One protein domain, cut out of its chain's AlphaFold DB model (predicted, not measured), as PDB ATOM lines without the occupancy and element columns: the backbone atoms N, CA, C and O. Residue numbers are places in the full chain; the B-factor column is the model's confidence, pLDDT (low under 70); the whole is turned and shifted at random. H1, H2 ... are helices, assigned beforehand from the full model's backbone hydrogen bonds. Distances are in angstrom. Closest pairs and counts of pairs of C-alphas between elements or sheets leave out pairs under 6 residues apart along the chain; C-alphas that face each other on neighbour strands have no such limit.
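Overview. This is residues 87 to 171 and 181 to 201 of the 228 residues of the protein "CTLH domain-containing protein" of Fasciola gigantica (UniProt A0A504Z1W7). A helical hairpin, H2 and H3, has the first part of the long helix H5 running back beside H3, while the short helices H1 and H4 sit at one end of this body and H6 lies loosely near H2, at a steep tilt of 46 degrees to H5, touching no helix. Residues 154 to 171, of which 154 to 166 belong to H5, stick out from the other end as a long arm that adds to the length. The printed part has 106 residues with six named helices, H1 to H6 in order along the chain, and no named strand; the class is all helix. The whole is loose, with a radius of gyration of the C-alphas of 17.3 A and spans of 57 by 26 by 22 A.

Along the chain. H1, residues 87 to 96, begins with C-alpha 87 at (166.300, 130.736, 319.659) and is 14.7 A long from first to last C-alpha. H2, residues 103 to 117, measures 21.2 A, and H3, residues 121 to 131, measures 14.8 A. H4 is short, residues 133 to 138. H5, residues 140 to 166, is the longest helix at 39.0 A and ends with C-alpha 166 at (140.190, 163.083, 279.601). H6, residues 181 to 200, is 27.0 A long and ends with C-alpha 200 at (177.288, 144.444, 301.414).

Arrangement. H3 is the hub, touching H2, H4 and H5. H2 and H3 form a helical hairpin at a shallow tilt of 18 degrees, opposite ways; their closest C-alphas, Leu 112 and Ala 124, are 5.6 A apart. H5 touches H3 with residues 143 to 150 alone, also at a shallow tilt of 18 degrees, opposite ways, with the C-alphas of Tyr 121 and Leu 146 closest at 5.7 A. H3 and H4 only just touch, with 3 pairs of C-alphas within 8 A, and only at the corner; the closest, Glu 129 and Ser 136, are 6.2 A apart. H1 touches H4 at a steep tilt of 52 degrees, opposite ways, the C-alphas of Leu 93 and Ser 134 being closest at 6.5 A. H6 touches no helix: it is near H2, and close but not clearly touching H5, where the C-alphas of Ile 142 and Phe 191 are closest at 7.9 A. H1 and H3 are among the pairs that stay apart. Every O i to N i+4 pair is within hydrogen-bond range in H2, H3, H4, H5 and H6, against 5 of 6 in H1.

Size, cuts and confidence. The two C-alphas farthest apart, Ala 87 and Asp 170, are 59.3 A from each other. Residues 172 to 180 are cut out, and C-alphas 171 and 181 are 20.7 A apart across the cut. Of the links that are printed whole, H1 to H2 is short and the others are tight. The mean pLDDT of the printed part is 71.2; residues 87 to 101, 163 to 171 and 181 to 201 are under 70.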
ATOM      1  N   ALA A  87     164.997 131.341 319.929       41.31
ATOM      2  CA  ALA A  87     166.300 130.736 319.659       41.31
ATOM      3  C   ALA A  87     166.314 129.967 318.326       41.31
ATOM      4  O   ALA A  87     167.256 130.129 317.554       41.31
ATOM      5  N   GLU A  88     165.259 129.207 318.018       45.12
ATOM      6  CA  GLU A  88     165.129 128.477 316.748       45.12
ATOM      7  C   GLU A  88     165.027 129.431 315.546       45.12
ATOM      8  O   GLU A  88     165.790 129.302 314.588       45.12
ATOM      9  N   LEU A  89     164.179 130.465 315.623       48.28
ATOM     10  CA  LEU A  89     164.070 131.479 314.561       48.28
ATOM     11  C   LEU A  89     165.368 132.289 314.391       48.28
ATOM     12  O   LEU A  89     165.780 132.591 313.270       48.28
ATOM     13  N   GLY A  90     166.067 132.585 315.493       46.66
ATOM     14  CA  GLY A  90     167.390 133.216 315.464       46.66
ATOM     15  C   GLY A  90     168.498 132.333 314.868       46.66
ATOM     16  O   GLY A  90     169.542 132.862 314.485       46.66
ATOM     17  N   SER A  91     168.284 131.016 314.771       46.88
ATOM     18  CA  SER A  91     169.192 130.075 314.109       46.88
ATOM     19  C   SER A  91     169.002 130.083 312.590       46.88
ATOM     20  O   SER A  91     169.978 130.235 311.861       46.88
ATOM     21  N   GLY A  92     167.759 130.008 312.099       51.69
ATOM     22  CA  GLY A  92     167.480 129.969 310.653       51.69
ATOM     23  C   GLY A  92     167.920 131.237 309.909       51.69
ATOM     24  O   GLY A  92     168.491 131.171 308.824       51.69
ATOM     25  N   LEU A  93     167.755 132.412 310.524       54.72
ATOM     26  CA  LEU A  93     168.267 133.671 309.964       54.72
ATOM     27  C   LEU A  93     169.792 133.792 310.044       54.72
ATOM     28  O   LEU A  93     170.396 134.473 309.218       54.72
ATOM     29  N   LYS A  94     170.429 133.120 311.011       55.50
ATOM     30  CA  LYS A  94     171.889 133.028 311.044       55.50
ATOM     31  C   LYS A  94     172.425 132.215 309.877       55.50
ATOM     32  O   LYS A  94     173.450 132.625 309.361       55.50
ATOM     33  N   GLU A  95     171.748 131.150 309.444       51.41
ATOM     34  CA  GLU A  95     172.103 130.415 308.218       51.41
ATOM     35  C   GLU A  95     171.846 131.247 306.954       51.41
ATOM     36  O   GLU A  95     172.716 131.316 306.086       51.41
ATOM     37  N   LEU A  96     170.708 131.955 306.872       54.56
ATOM     38  CA  LEU A  96     170.391 132.835 305.733       54.56
ATOM     39  C   LEU A  96     171.404 133.971 305.521       54.56
ATOM     40  O   LEU A  96     171.500 134.461 304.402       54.56
ATOM     41  N   PHE A  97     172.139 134.371 306.564       57.66
ATOM     42  CA  PHE A  97     173.195 135.390 306.511       57.66
ATOM     43  C   PHE A  97     174.561 134.860 306.978       57.66
ATOM     44  O   PHE A  97     175.437 135.636 307.382       57.66
ATOM     45  N   GLN A  98     174.764 133.538 306.944       59.19
ATOM     46  CA  GLN A  98     176.037 132.936 307.322       59.19
ATOM     47  C   GLN A  98     177.059 133.175 306.218       59.19
ATOM     48  O   GLN A  98     176.902 132.701 305.099       59.19
ATOM     49  N   TRP A  99     178.155 133.853 306.550       44.38
ATOM     50  CA  TRP A  99     179.316 133.901 305.668       44.38
ATOM     51  C   TRP A  99     180.131 132.597 305.770       44.38
ATOM     52  O   TRP A  99     180.459 132.193 306.890       44.38
ATOM     53  N   PRO A 100     180.535 131.976 304.642       56.00
ATOM     54  CA  PRO A 100     180.183 132.317 303.259       56.00
ATOM     55  C   PRO A 100     178.783 131.822 302.861       56.00
ATOM     56  O   PRO A 100     178.447 130.660 303.077       56.00
ATOM     57  N   GLU A 101     177.996 132.688 302.217       62.78
ATOM     58  CA  GLU A 101     176.652 132.319 301.761       62.78
ATOM     59  C   GLU A 101     176.706 131.375 300.545       62.78
ATOM     60  O   GLU A 101     177.557 131.554 299.664       62.78
ATOM     61  N   PRO A 102     175.770 130.413 300.415       77.38
ATOM     62  CA  PRO A 102     175.656 129.595 299.214       77.38
ATOM     63  C   PRO A 102     175.393 130.449 297.966       77.38
ATOM     64  O   PRO A 102     174.539 131.340 297.974       77.38
ATOM     65  N   THR A 103     176.053 130.129 296.848       81.50
ATOM     66  CA  THR A 103     175.895 130.834 295.559       81.50
ATOM     67  C   THR A 103     174.431 130.927 295.108       81.50
ATOM     68  O   THR A 103     174.015 131.934 294.536       81.50
ATOM     69  N   GLU A 104     173.623 129.907 295.410       81.44
ATOM     70  CA  GLU A 104     172.181 129.892 295.141       81.44
ATOM     71  C   GLU A 104     171.413 131.002 295.873       81.44
ATOM     72  O   GLU A 104     170.472 131.571 295.325       81.44
ATOM     73  N   LEU A 105     171.815 131.334 297.102       81.12
ATOM     74  CA  LEU A 105     171.168 132.341 297.945       81.12
ATOM     75  C   LEU A 105     171.476 133.755 297.421       81.12
ATOM     76  O   LEU A 105     170.596 134.617 297.372       81.12
ATOM     77  N   LEU A 106     172.703 133.966 296.929       81.38
ATOM     78  CA  LEU A 106     173.114 135.182 296.216       81.38
ATOM     79  C   LEU A 106     172.368 135.348 294.879       81.38
ATOM     80  O   LEU A 106     171.946 136.456 294.538       81.38
ATOM     81  N   LEU A 107     172.170 134.254 294.133       86.75
ATOM     82  CA  LEU A 107     171.369 134.235 292.902       86.75
ATOM     83  C   LEU A 107     169.893 134.557 293.180       86.75
ATOM     84  O   LEU A 107     169.331 135.414 292.501       86.75
ATOM     85  N   LYS A 108     169.292 133.957 294.216       88.00
ATOM     86  CA  LYS A 108     167.910 134.238 294.646       88.00
ATOM     87  C   LYS A 108     167.721 135.703 295.070       88.00
ATOM     88  O   LYS A 108     166.777 136.339 294.618       88.00
ATOM     89  N   ARG A 109     168.646 136.289 295.849       85.94
ATOM     90  CA  ARG A 109     168.590 137.725 296.223       85.94
ATOM     91  C   ARG A 109     168.767 138.655 295.025       85.94
ATOM     92  O   ARG A 109     168.116 139.696 294.961       85.94
ATOM     93  N   ARG A 110     169.638 138.293 294.072       88.00
ATOM     94  CA  ARG A 110     169.766 139.005 292.790       88.00
ATOM     95  C   ARG A 110     168.432 138.987 292.047       88.00
ATOM     96  O   ARG A 110     167.952 140.059 291.702       88.00
ATOM     97  N   HIS A 111     167.841 137.808 291.863       91.44
ATOM     98  CA  HIS A 111     166.588 137.646 291.134       91.44
ATOM     99  C   HIS A 111     165.446 138.448 291.769       91.44
ATOM    100  O   HIS A 111     164.878 139.293 291.086       91.44
ATOM    101  N   LEU A 112     165.224 138.304 293.082       89.38
ATOM    102  CA  LEU A 112     164.213 139.051 293.837       89.38
ATOM    103  C   LEU A 112     164.342 140.567 293.630       89.38
ATOM    104  O   LEU A 112     163.373 141.248 293.305       89.38
ATOM    105  N   ARG A 113     165.555 141.109 293.773       89.06
ATOM    106  CA  ARG A 113     165.819 142.540 293.568       89.06
ATOM    107  C   ARG A 113     165.559 142.980 292.126       89.06
ATOM    108  O   ARG A 113     165.091 144.094 291.905       89.06
ATOM    109  N   ASP A 114     165.896 142.142 291.155       90.56
ATOM    110  CA  ASP A 114     165.721 142.470 289.744       90.56
ATOM    111  C   ASP A 114     164.218 142.399 289.358       90.56
ATOM    112  O   ASP A 114     163.746 143.280 288.645       90.56
ATOM    113  N   THR A 115     163.437 141.482 289.954       90.75
ATOM    114  CA  THR A 115     161.960 141.419 289.880       90.75
ATOM    115  C   THR A 115     161.275 142.645 290.509       90.75
ATOM    116  O   THR A 115     160.351 143.212 289.924       90.75
ATOM    117  N   ILE A 116     161.768 143.122 291.659       91.00
ATOM    118  CA  ILE A 116     161.279 144.359 292.300       91.00
ATOM    119  C   ILE A 116     161.555 145.581 291.412       91.00
ATOM    120  O   ILE A 116     160.705 146.456 291.279       91.00
ATOM    121  N   ARG A 117     162.718 145.633 290.750       89.44
ATOM    122  CA  ARG A 117     163.069 146.720 289.817       89.44
ATOM    123  C   ARG A 117     162.240 146.736 288.536       89.44
ATOM    124  O   ARG A 117     162.106 147.801 287.945       89.44
ATOM    125  N   SER A 118     161.697 145.598 288.108       91.19
ATOM    126  CA  SER A 118     160.746 145.540 286.991       91.19
ATOM    127  C   SER A 118     159.310 145.924 287.372       91.19
ATOM    128  O   SER A 118     158.445 145.888 286.504       91.19
ATOM    129  N   GLY A 119     159.037 146.276 288.638       89.12
ATOM    130  CA  GLY A 119     157.689 146.609 289.119       89.12
ATOM    131  C   GLY A 119     156.780 145.395 289.348       89.12
ATOM    132  O   GLY A 119     155.596 145.548 289.641       89.12
ATOM    133  N   ASP A 120     157.309 144.171 289.247       92.56
ATOM    134  CA  ASP A 120     156.537 142.945 289.469       92.56
ATOM    135  C   ASP A 120     156.557 142.554 290.952       92.56
ATOM    136  O   ASP A 120     157.188 141.591 291.398       92.56
ATOM    137  N   TYR A 121     155.874 143.364 291.755       92.38
ATOM    138  CA  TYR A 121     155.838 143.190 293.202       92.38
ATOM    139  C   TYR A 121     155.085 141.926 293.647       92.38
ATOM    140  O   TYR A 121     155.311 141.459 294.762       92.38
ATOM    141  N   LEU A 122     154.219 141.349 292.802       92.62
ATOM    142  CA  LEU A 122     153.509 140.102 293.109       92.62
ATOM    143  C   LEU A 122     154.457 138.901 293.007       92.62
ATOM    144  O   LEU A 122     154.571 138.142 293.970       92.62
ATOM    145  N   SER A 123     155.224 138.791 291.918       94.31
ATOM    146  CA  SER A 123     156.280 137.775 291.804       94.31
ATOM    147  C   SER A 123     157.393 137.987 292.839       94.31
ATOM    148  O   SER A 123     157.991 137.023 293.319       94.31
ATOM    149  N   ALA A 124     157.674 139.236 293.232       93.19
ATOM    150  CA  ALA A 124     158.611 139.526 294.317       93.19
ATOM    151  C   ALA A 124     158.108 139.034 295.687       93.19
ATOM    152  O   ALA A 124     158.896 138.501 296.468       93.19
ATOM    153  N   LEU A 125     156.811 139.185 295.980       92.81
ATOM    154  CA  LEU A 125     156.189 138.653 297.197       92.81
ATOM    155  C   LEU A 125     156.241 137.122 297.231       92.81
ATOM    156  O   LEU A 125     156.645 136.558 298.245       92.81
ATOM    157  N   GLU A 126     155.922 136.452 296.120       93.81
ATOM    158  CA  GLU A 126     156.033 134.993 296.019       93.81
ATOM    159  C   GLU A 126     157.479 134.522 296.254       93.81
ATOM    160  O   GLU A 126     157.717 133.615 297.051       93.81
ATOM    161  N   GLN A 127     158.471 135.167 295.632       90.75
ATOM    162  CA  GLN A 127     159.888 134.858 295.863       90.75
ATOM    163  C   GLN A 127     160.321 135.105 297.317       90.75
ATOM    164  O   GLN A 127     161.114 134.335 297.863       90.75
ATOM    165  N   LEU A 128     159.809 136.154 297.966       90.56
ATOM    166  CA  LEU A 128     160.091 136.441 299.372       90.56
ATOM    167  C   LEU A 128     159.524 135.336 300.282       90.56
ATOM    168  O   LEU A 128     160.253 134.798 301.114       90.56
ATOM    169  N   GLU A 129     158.265 134.945 300.088       89.75
ATOM    170  CA  GLU A 129     157.592 133.919 300.898       89.75
ATOM    171  C   GLU A 129     158.150 132.499 300.637       89.75
ATOM    172  O   GLU A 129     158.261 131.696 301.567       89.75
ATOM    173  N   THR A 130     158.568 132.185 299.403       89.56
ATOM    174  CA  THR A 130     159.074 130.850 299.011       89.56
ATOM    175  C   THR A 130     160.574 130.643 299.226       89.56
ATOM    176  O   THR A 130     161.000 129.518 299.497       89.56
ATOM    177  N   HIS A 131     161.407 131.678 299.078       87.75
ATOM    178  CA  HIS A 131     162.872 131.559 299.168       87.75
ATOM    179  C   HIS A 131     163.475 132.242 300.395       87.75
ATOM    180  O   HIS A 131     164.591 131.900 300.787       87.75
ATOM    181  N   PHE A 132     162.745 133.166 301.020       87.75
ATOM    182  CA  PHE A 132     163.198 133.957 302.165       87.75
ATOM    183  C   PHE A 132     162.167 133.939 303.301       87.75
ATOM    184  O   PHE A 132     162.013 134.919 304.026       87.75
ATOM    185  N   ARG A 133     161.471 132.808 303.485       84.56
ATOM    186  CA  ARG A 133     160.354 132.664 304.432       84.56
ATOM    187  C   ARG A 133     160.650 133.244 305.817       84.56
ATOM    188  O   ARG A 133     159.896 134.082 306.299       84.56
ATOM    189  N   SER A 134     161.791 132.890 306.412       82.31
ATOM    190  CA  SER A 134     162.193 133.371 307.742       82.31
ATOM    191  C   SER A 134     162.419 134.887 307.807       82.31
ATOM    192  O   SER A 134     162.246 135.473 308.870       82.31
ATOM    193  N   LEU A 135     162.776 135.534 306.690       81.00
ATOM    194  CA  LEU A 135     162.848 136.995 306.587       81.00
ATOM    195  C   LEU A 135     161.439 137.605 306.556       81.00
ATOM    196  O   LEU A 135     161.190 138.565 307.274       81.00
ATOM    197  N   SER A 136     160.507 137.017 305.794       84.19
ATOM    198  CA  SER A 136     159.105 137.475 305.740       84.19
ATOM    199  C   SER A 136     158.346 137.287 307.062       84.19
ATOM    200  O   SER A 136     157.503 138.106 307.417       84.19
ATOM    201  N   GLU A 137     158.670 136.229 307.814       83.00
ATOM    202  CA  GLU A 137     158.090 135.934 309.129       83.00
ATOM    203  C   GLU A 137     158.690 136.819 310.234       83.00
ATOM    204  O   GLU A 137     157.989 137.184 311.178       83.00
ATOM    205  N   GLN A 138     159.976 137.177 310.127       82.62
ATOM    206  CA  GLN A 138     160.638 138.079 311.074       82.62
ATOM    207  C   GLN A 138     160.257 139.544 310.846       82.62
ATOM    208  O   GLN A 138     160.044 140.272 311.817       82.62
ATOM    209  N   ASP A 139     160.213 139.981 309.587       80.50
ATOM    210  CA  ASP A 139     159.929 141.360 309.204       80.50
ATOM    211  C   ASP A 139     158.774 141.429 308.185       80.50
ATOM    212  O   ASP A 139     158.989 141.575 306.976       80.50
ATOM    213  N   PRO A 140     157.514 141.370 308.663       85.38
ATOM    214  CA  PRO A 140     156.340 141.491 307.803       85.38
ATOM    215  C   PRO A 140     156.204 142.884 307.164       85.38
ATOM    216  O   PRO A 140     155.384 143.056 306.256       85.38
ATOM    217  N   SER A 141     156.997 143.883 307.588       87.50
ATOM    218  CA  SER A 141     156.981 145.211 306.963       87.50
ATOM    219  C   SER A 141     157.517 145.174 305.529       87.50
ATOM    220  O   SER A 141     157.031 145.926 304.689       87.50
ATOM    221  N   ILE A 142     158.413 144.233 305.204       86.38
ATOM    222  CA  ILE A 142     158.930 144.025 303.844       86.38
ATOM    223  C   ILE A 142     157.785 143.627 302.900       86.38
ATOM    224  O   ILE A 142     157.581 144.255 301.859       86.38
ATOM    225  N   SER A 143     156.978 142.635 303.294       88.88
ATOM    226  CA  SER A 143     155.801 142.210 302.528       88.88
ATOM    227  C   SER A 143     154.744 143.314 302.435       88.88
ATOM    228  O   SER A 143     154.098 143.465 301.400       88.88
ATOM    229  N   PHE A 144     154.570 144.117 303.489       89.94
ATOM    230  CA  PHE A 144     153.675 145.275 303.461       89.94
ATOM    231  C   PHE A 144     154.142 146.340 302.456       89.94
ATOM    232  O   PHE A 144     153.354 146.757 301.611       89.94
ATOM    233  N   VAL A 145     155.423 146.724 302.476       89.25
ATOM    234  CA  VAL A 145     156.005 147.720 301.559       89.25
ATOM    235  C   VAL A 145     155.868 147.284 300.097       89.25
ATOM    236  O   VAL A 145     155.459 148.093 299.266       89.25
ATOM    237  N   LEU A 146     156.113 146.008 299.777       90.12
ATOM    238  CA  LEU A 146     155.901 145.473 298.424       90.12
ATOM    239  C   LEU A 146     154.428 145.564 297.982       90.12
ATOM    240  O   LEU A 146     154.147 145.956 296.849       90.12
ATOM    241  N   ARG A 147     153.472 145.276 298.878       90.38
ATOM    242  CA  ARG A 147     152.030 145.436 298.600       90.38
ATOM    243  C   ARG A 147     151.638 146.907 298.426       90.38
ATOM    244  O   ARG A 147     150.821 147.211 297.559       90.38
ATOM    245  N   CYS A 148     152.234 147.821 299.193       88.69
ATOM    246  CA  CYS A 148     152.039 149.261 299.017       88.69
ATOM    247  C   CYS A 148     152.560 149.745 297.661       88.69
ATOM    248  O   CYS A 148     151.835 150.452 296.971       88.69
ATOM    249  N   HIS A 149     153.760 149.328 297.251       87.75
ATOM    250  CA  HIS A 149     154.292 149.634 295.921       87.75
ATOM    251  C   HIS A 149     153.380 149.112 294.805       87.75
ATOM    252  O   HIS A 149     153.030 149.873 293.910       87.75
ATOM    253  N   HIS A 150     152.900 147.867 294.902       91.38
ATOM    254  CA  HIS A 150     151.937 147.323 293.943       91.38
ATOM    255  C   HIS A 150     150.655 148.164 293.836       91.38
ATOM    256  O   HIS A 150     150.184 148.449 292.737       91.38
ATOM    257  N   PHE A 151     150.097 148.581 294.976       89.88
ATOM    258  CA  PHE A 151     148.901 149.422 295.007       89.88
ATOM    259  C   PHE A 151     149.154 150.819 294.424       89.88
ATOM    260  O   PHE A 151     148.312 151.332 293.689       89.88
ATOM    261  N   ILE A 152     150.311 151.423 294.715       87.00
ATOM    262  CA  ILE A 152     150.713 152.720 294.156       87.00
ATOM    263  C   ILE A 152     150.828 152.620 292.633       87.00
ATOM    264  O   ILE A 152     150.203 153.419 291.945       87.00
ATOM    265  N   ASP A 153     151.522 151.610 292.104       85.75
ATOM    266  CA  ASP A 153     151.660 151.404 290.658       85.75
ATOM    267  C   ASP A 153     150.299 151.172 289.981       85.75
ATOM    268  O   ASP A 153     150.034 151.746 288.922       85.75
ATOM    269  N   LEU A 154     149.391 150.413 290.611       88.38
ATOM    270  CA  LEU A 154     148.018 150.223 290.127       88.38
ATOM    271  C   LEU A 154     147.261 151.562 290.038       88.38
ATOM    272  O   LEU A 154     146.676 151.876 289.000       88.38
ATOM    273  N   VAL A 155     147.288 152.367 291.106       83.31
ATOM    274  CA  VAL A 155     146.623 153.681 291.153       83.31
ATOM    275  C   VAL A 155     147.255 154.654 290.157       83.31
ATOM    276  O   VAL A 155     146.531 155.356 289.454       83.31
ATOM    277  N   SER A 156     148.583 154.674 290.035       81.62
ATOM    278  CA  SER A 156     149.310 155.500 289.067       81.62
ATOM    279  C   SER A 156     149.005 155.102 287.623       81.62
ATOM    280  O   SER A 156     148.833 155.982 286.777       81.62
ATOM    281  N   HIS A 157     148.874 153.806 287.329       85.06
ATOM    282  CA  HIS A 157     148.478 153.332 286.006       85.06
ATOM    283  C   HIS A 157     147.037 153.741 285.673       85.06
ATOM    284  O   HIS A 157     146.804 154.345 284.628       85.06
ATOM    285  N   VAL A 158     146.087 153.516 286.590       79.81
ATOM    286  CA  VAL A 158     144.688 153.952 286.437       79.81
ATOM    287  C   VAL A 158     144.599 155.469 286.247       79.81
ATOM    288  O   VAL A 158     143.932 155.928 285.324       79.81
ATOM    289  N   PHE A 159     145.317 156.258 287.051       75.69
ATOM    290  CA  PHE A 159     145.356 157.715 286.906       75.69
ATOM    291  C   PHE A 159     145.939 158.144 285.552       75.69
ATOM    292  O   PHE A 159     145.405 159.050 284.922       75.69
ATOM    293  N   THR A 160     146.985 157.467 285.067       75.31
ATOM    294  CA  THR A 160     147.594 157.750 283.755       75.31
ATOM    295  C   THR A 160     146.628 157.458 282.607       75.31
ATOM    296  O   THR A 160     146.492 158.278 281.701       75.31
ATOM    297  N   VAL A 161     145.914 156.326 282.658       72.94
ATOM    298  CA  VAL A 161     144.895 155.957 281.661       72.94
ATOM    299  C   VAL A 161     143.751 156.976 281.657       72.94
ATOM    300  O   VAL A 161     143.415 157.511 280.602       72.94
ATOM    301  N   LEU A 162     143.217 157.326 282.831       70.38
ATOM    302  CA  LEU A 162     142.141 158.316 282.960       70.38
ATOM    303  C   LEU A 162     142.584 159.726 282.532       70.38
ATOM    304  O   LEU A 162     141.806 160.448 281.909       70.38
ATOM    305  N   ALA A 163     143.824 160.130 282.821       61.84
ATOM    306  CA  ALA A 163     144.367 161.417 282.385       61.84
ATOM    307  C   ALA A 163     144.511 161.492 280.855       61.84
ATOM    308  O   ALA A 163     144.212 162.531 280.261       61.84
ATOM    309  N   PHE A 164     144.915 160.388 280.216       61.88
ATOM    310  CA  PHE A 164     145.012 160.281 278.760       61.88
ATOM    311  C   PHE A 164     143.631 160.329 278.088       61.88
ATOM    312  O   PHE A 164     143.458 161.008 277.078       61.88
ATOM    313  N   GLU A 165     142.631 159.669 278.676       58.91
ATOM    314  CA  GLU A 165     141.255 159.652 278.165       58.91
ATOM    315  C   GLU A 165     140.559 161.024 278.285       58.91
ATOM    316  O   GLU A 165     139.784 161.405 277.409       58.91
ATOM    317  N   ASN A 166     140.875 161.813 279.321       57.41
ATOM    318  CA  ASN A 166     140.190 163.083 279.601       57.41
ATOM    319  C   ASN A 166     140.860 164.349 279.023       57.41
ATOM    320  O   ASN A 166     140.264 165.420 279.114       57.41
ATOM    321  N   ASN A 167     142.076 164.279 278.453       55.94
ATOM    322  CA  ASN A 167     142.833 165.443 277.927       55.94
ATOM    323  C   ASN A 167     142.955 166.646 278.903       55.94
ATOM    324  O   ASN A 167     143.187 167.786 278.501       55.94
ATOM    325  N   LEU A 168     142.817 166.408 280.210       53.41
ATOM    326  CA  LEU A 168     142.565 167.443 281.220       53.41
ATOM    327  C   LEU A 168     143.863 167.915 281.905       53.41
ATOM    328  O   LEU A 168     143.970 167.983 283.132       53.41
ATOM    329  N   LEU A 169     144.876 168.219 281.091       47.34
ATOM    330  CA  LEU A 169     146.238 168.532 281.548       47.34
ATOM    331  C   LEU A 169     146.374 169.905 282.240       47.34
ATOM    332  O   LEU A 169     147.330 170.109 282.984       47.34
ATOM    333  N   ASP A 170     145.408 170.814 282.070       46.41
ATOM    334  CA  ASP A 170     145.474 172.172 282.640       46.41
ATOM    335  C   ASP A 170     145.074 172.262 284.127       46.41
ATOM    336  O   ASP A 170     145.571 173.134 284.841       46.41
ATOM    337  N   SER A 171     144.208 171.376 284.645       45.12
ATOM    338  CA  SER A 171     143.665 171.524 286.014       45.12
ATOM    339  C   SER A 171     144.454 170.809 287.120       45.12
ATOM    340  O   SER A 171     144.297 171.153 288.290       45.12
ATOM    341  N   PRO A 181     157.160 164.275 298.850       45.50
ATOM    342  CA  PRO A 181     158.144 163.286 298.378       45.50
ATOM    343  C   PRO A 181     159.101 162.824 299.496       45.50
ATOM    344  O   PRO A 181     159.904 161.912 299.321       45.50
ATOM    345  N   TYR A 182     159.020 163.450 300.669       38.03
ATOM    346  CA  TYR A 182     159.876 163.196 301.820       38.03
ATOM    347  C   TYR A 182     159.527 161.901 302.568       38.03
ATOM    348  O   TYR A 182     160.431 161.274 303.111       38.03
ATOM    349  N   THR A 183     158.266 161.450 302.569       44.72
ATOM    350  CA  THR A 183     157.926 160.117 303.107       44.72
ATOM    351  C   THR A 183     158.447 159.024 302.176       44.72
ATOM    352  O   THR A 183     159.100 158.092 302.640       44.72
ATOM    353  N   TRP A 184     158.258 159.196 300.864       47.06
ATOM    354  CA  TRP A 184     158.819 158.332 299.822       47.06
ATOM    355  C   TRP A 184     160.335 158.157 299.971       47.06
ATOM    356  O   TRP A 184     160.803 157.027 300.053       47.06
ATOM    357  N   PHE A 185     161.100 159.248 300.095       42.03
ATOM    358  CA  PHE A 185     162.554 159.156 300.272       42.03
ATOM    359  C   PHE A 185     162.971 158.434 301.559       42.03
ATOM    360  O   PHE A 185     163.942 157.683 301.531       42.03
ATOM    361  N   VAL A 186     162.252 158.611 302.674       49.56
ATOM    362  CA  VAL A 186     162.568 157.904 303.929       49.56
ATOM    363  C   VAL A 186     162.270 156.407 303.808       49.56
ATOM    364  O   VAL A 186     163.124 155.601 304.165       49.56
ATOM    365  N   PHE A 187     161.123 156.011 303.245       46.09
ATOM    366  CA  PHE A 187     160.786 154.592 303.069       46.09
ATOM    367  C   PHE A 187     161.644 153.902 302.007       46.09
ATOM    368  O   PHE A 187     162.165 152.821 302.271       46.09
ATOM    369  N   ALA A 188     161.864 154.536 300.853       45.28
ATOM    370  CA  ALA A 188     162.759 154.020 299.823       45.28
ATOM    371  C   ALA A 188     164.198 153.918 300.345       45.28
ATOM    372  O   ALA A 188     164.843 152.902 300.119       45.28
ATOM    373  N   SER A 189     164.687 154.900 301.115       45.59
ATOM    374  CA  SER A 189     166.017 154.816 301.727       45.59
ATOM    375  C   SER A 189     166.090 153.770 302.841       45.59
ATOM    376  O   SER A 189     167.121 153.120 302.964       45.59
ATOM    377  N   CYS A 190     165.031 153.535 303.625       48.34
ATOM    378  CA  CYS A 190     164.989 152.429 304.588       48.34
ATOM    379  C   CYS A 190     164.984 151.059 303.895       48.34
ATOM    380  O   CYS A 190     165.767 150.193 304.278       48.34
ATOM    381  N   PHE A 191     164.160 150.880 302.859       57.25
ATOM    382  CA  PHE A 191     164.109 149.652 302.067       57.25
ATOM    383  C   PHE A 191     165.426 149.410 301.324       57.25
ATOM    384  O   PHE A 191     165.960 148.304 301.353       57.25
ATOM    385  N   GLU A 192     166.004 150.448 300.716       51.12
ATOM    386  CA  GLU A 192     167.301 150.362 300.058       51.12
ATOM    387  C   GLU A 192     168.411 150.095 301.080       51.12
ATOM    388  O   GLU A 192     169.215 149.213 300.828       51.12
ATOM    389  N   HIS A 193     168.414 150.705 302.274       55.34
ATOM    390  CA  HIS A 193     169.351 150.343 303.350       55.34
ATOM    391  C   HIS A 193     169.170 148.900 303.843       55.34
ATOM    392  O   HIS A 193     170.174 148.240 304.098       55.34
ATOM    393  N   GLN A 194     167.943 148.378 303.958       56.44
ATOM    394  CA  GLN A 194     167.711 146.962 304.272       56.44
ATOM    395  C   GLN A 194     168.239 146.061 303.150       56.44
ATOM    396  O   GLN A 194     169.008 145.142 303.417       56.44
ATOM    397  N   MET A 195     167.927 146.365 301.888       55.62
ATOM    398  CA  MET A 195     168.429 145.637 300.718       55.62
ATOM    399  C   MET A 195     169.945 145.779 300.514       55.62
ATOM    400  O   MET A 195     170.570 144.881 299.959       55.62
ATOM    401  N   PHE A 196     170.563 146.862 300.982       48.56
ATOM    402  CA  PHE A 196     172.007 147.094 300.935       48.56
ATOM    403  C   PHE A 196     172.718 146.384 302.094       48.56
ATOM    404  O   PHE A 196     173.766 145.773 301.890       48.56
ATOM    405  N   ALA A 197     172.111 146.349 303.286       50.88
ATOM    406  CA  ALA A 197     172.546 145.507 304.400       50.88
ATOM    407  C   ALA A 197     172.450 144.009 304.050       50.88
ATOM    408  O   ALA A 197     173.356 143.252 304.386       50.88
ATOM    409  N   LEU A 198     171.428 143.608 303.282       49.66
ATOM    410  CA  LEU A 198     171.289 142.277 302.672       49.66
ATOM    411  C   LEU A 198     172.335 141.975 301.575       49.66
ATOM    412  O   LEU A 198     172.373 140.843 301.087       49.66
ATOM    413  N   VAL A 199     173.150 142.952 301.142       44.03
ATOM    414  CA  VAL A 199     174.036 142.843 299.962       44.03
ATOM    415  C   VAL A 199     175.517 143.184 300.226       44.03
ATOM    416  O   VAL A 199     176.350 142.705 299.459       44.03
ATOM    417  N   GLN A 200     175.891 143.965 301.257       42.88
ATOM    418  CA  GLN A 200     177.288 144.444 301.414       42.88
ATOM    419  C   GLN A 200     178.008 144.233 302.761       42.88
ATOM    420  O   GLN A 200     179.235 144.349 302.768       42.88
ATOM    421  N   SER A 201     177.348 143.922 303.883       35.41
ATOM    422  CA  SER A 201     178.014 144.001 305.203       35.41
ATOM    423  C   SER A 201     178.352 142.650 305.862       35.41
ATOM    424  O   SER A 201     177.477 141.790 305.972       35.41
TER     425      SER A 201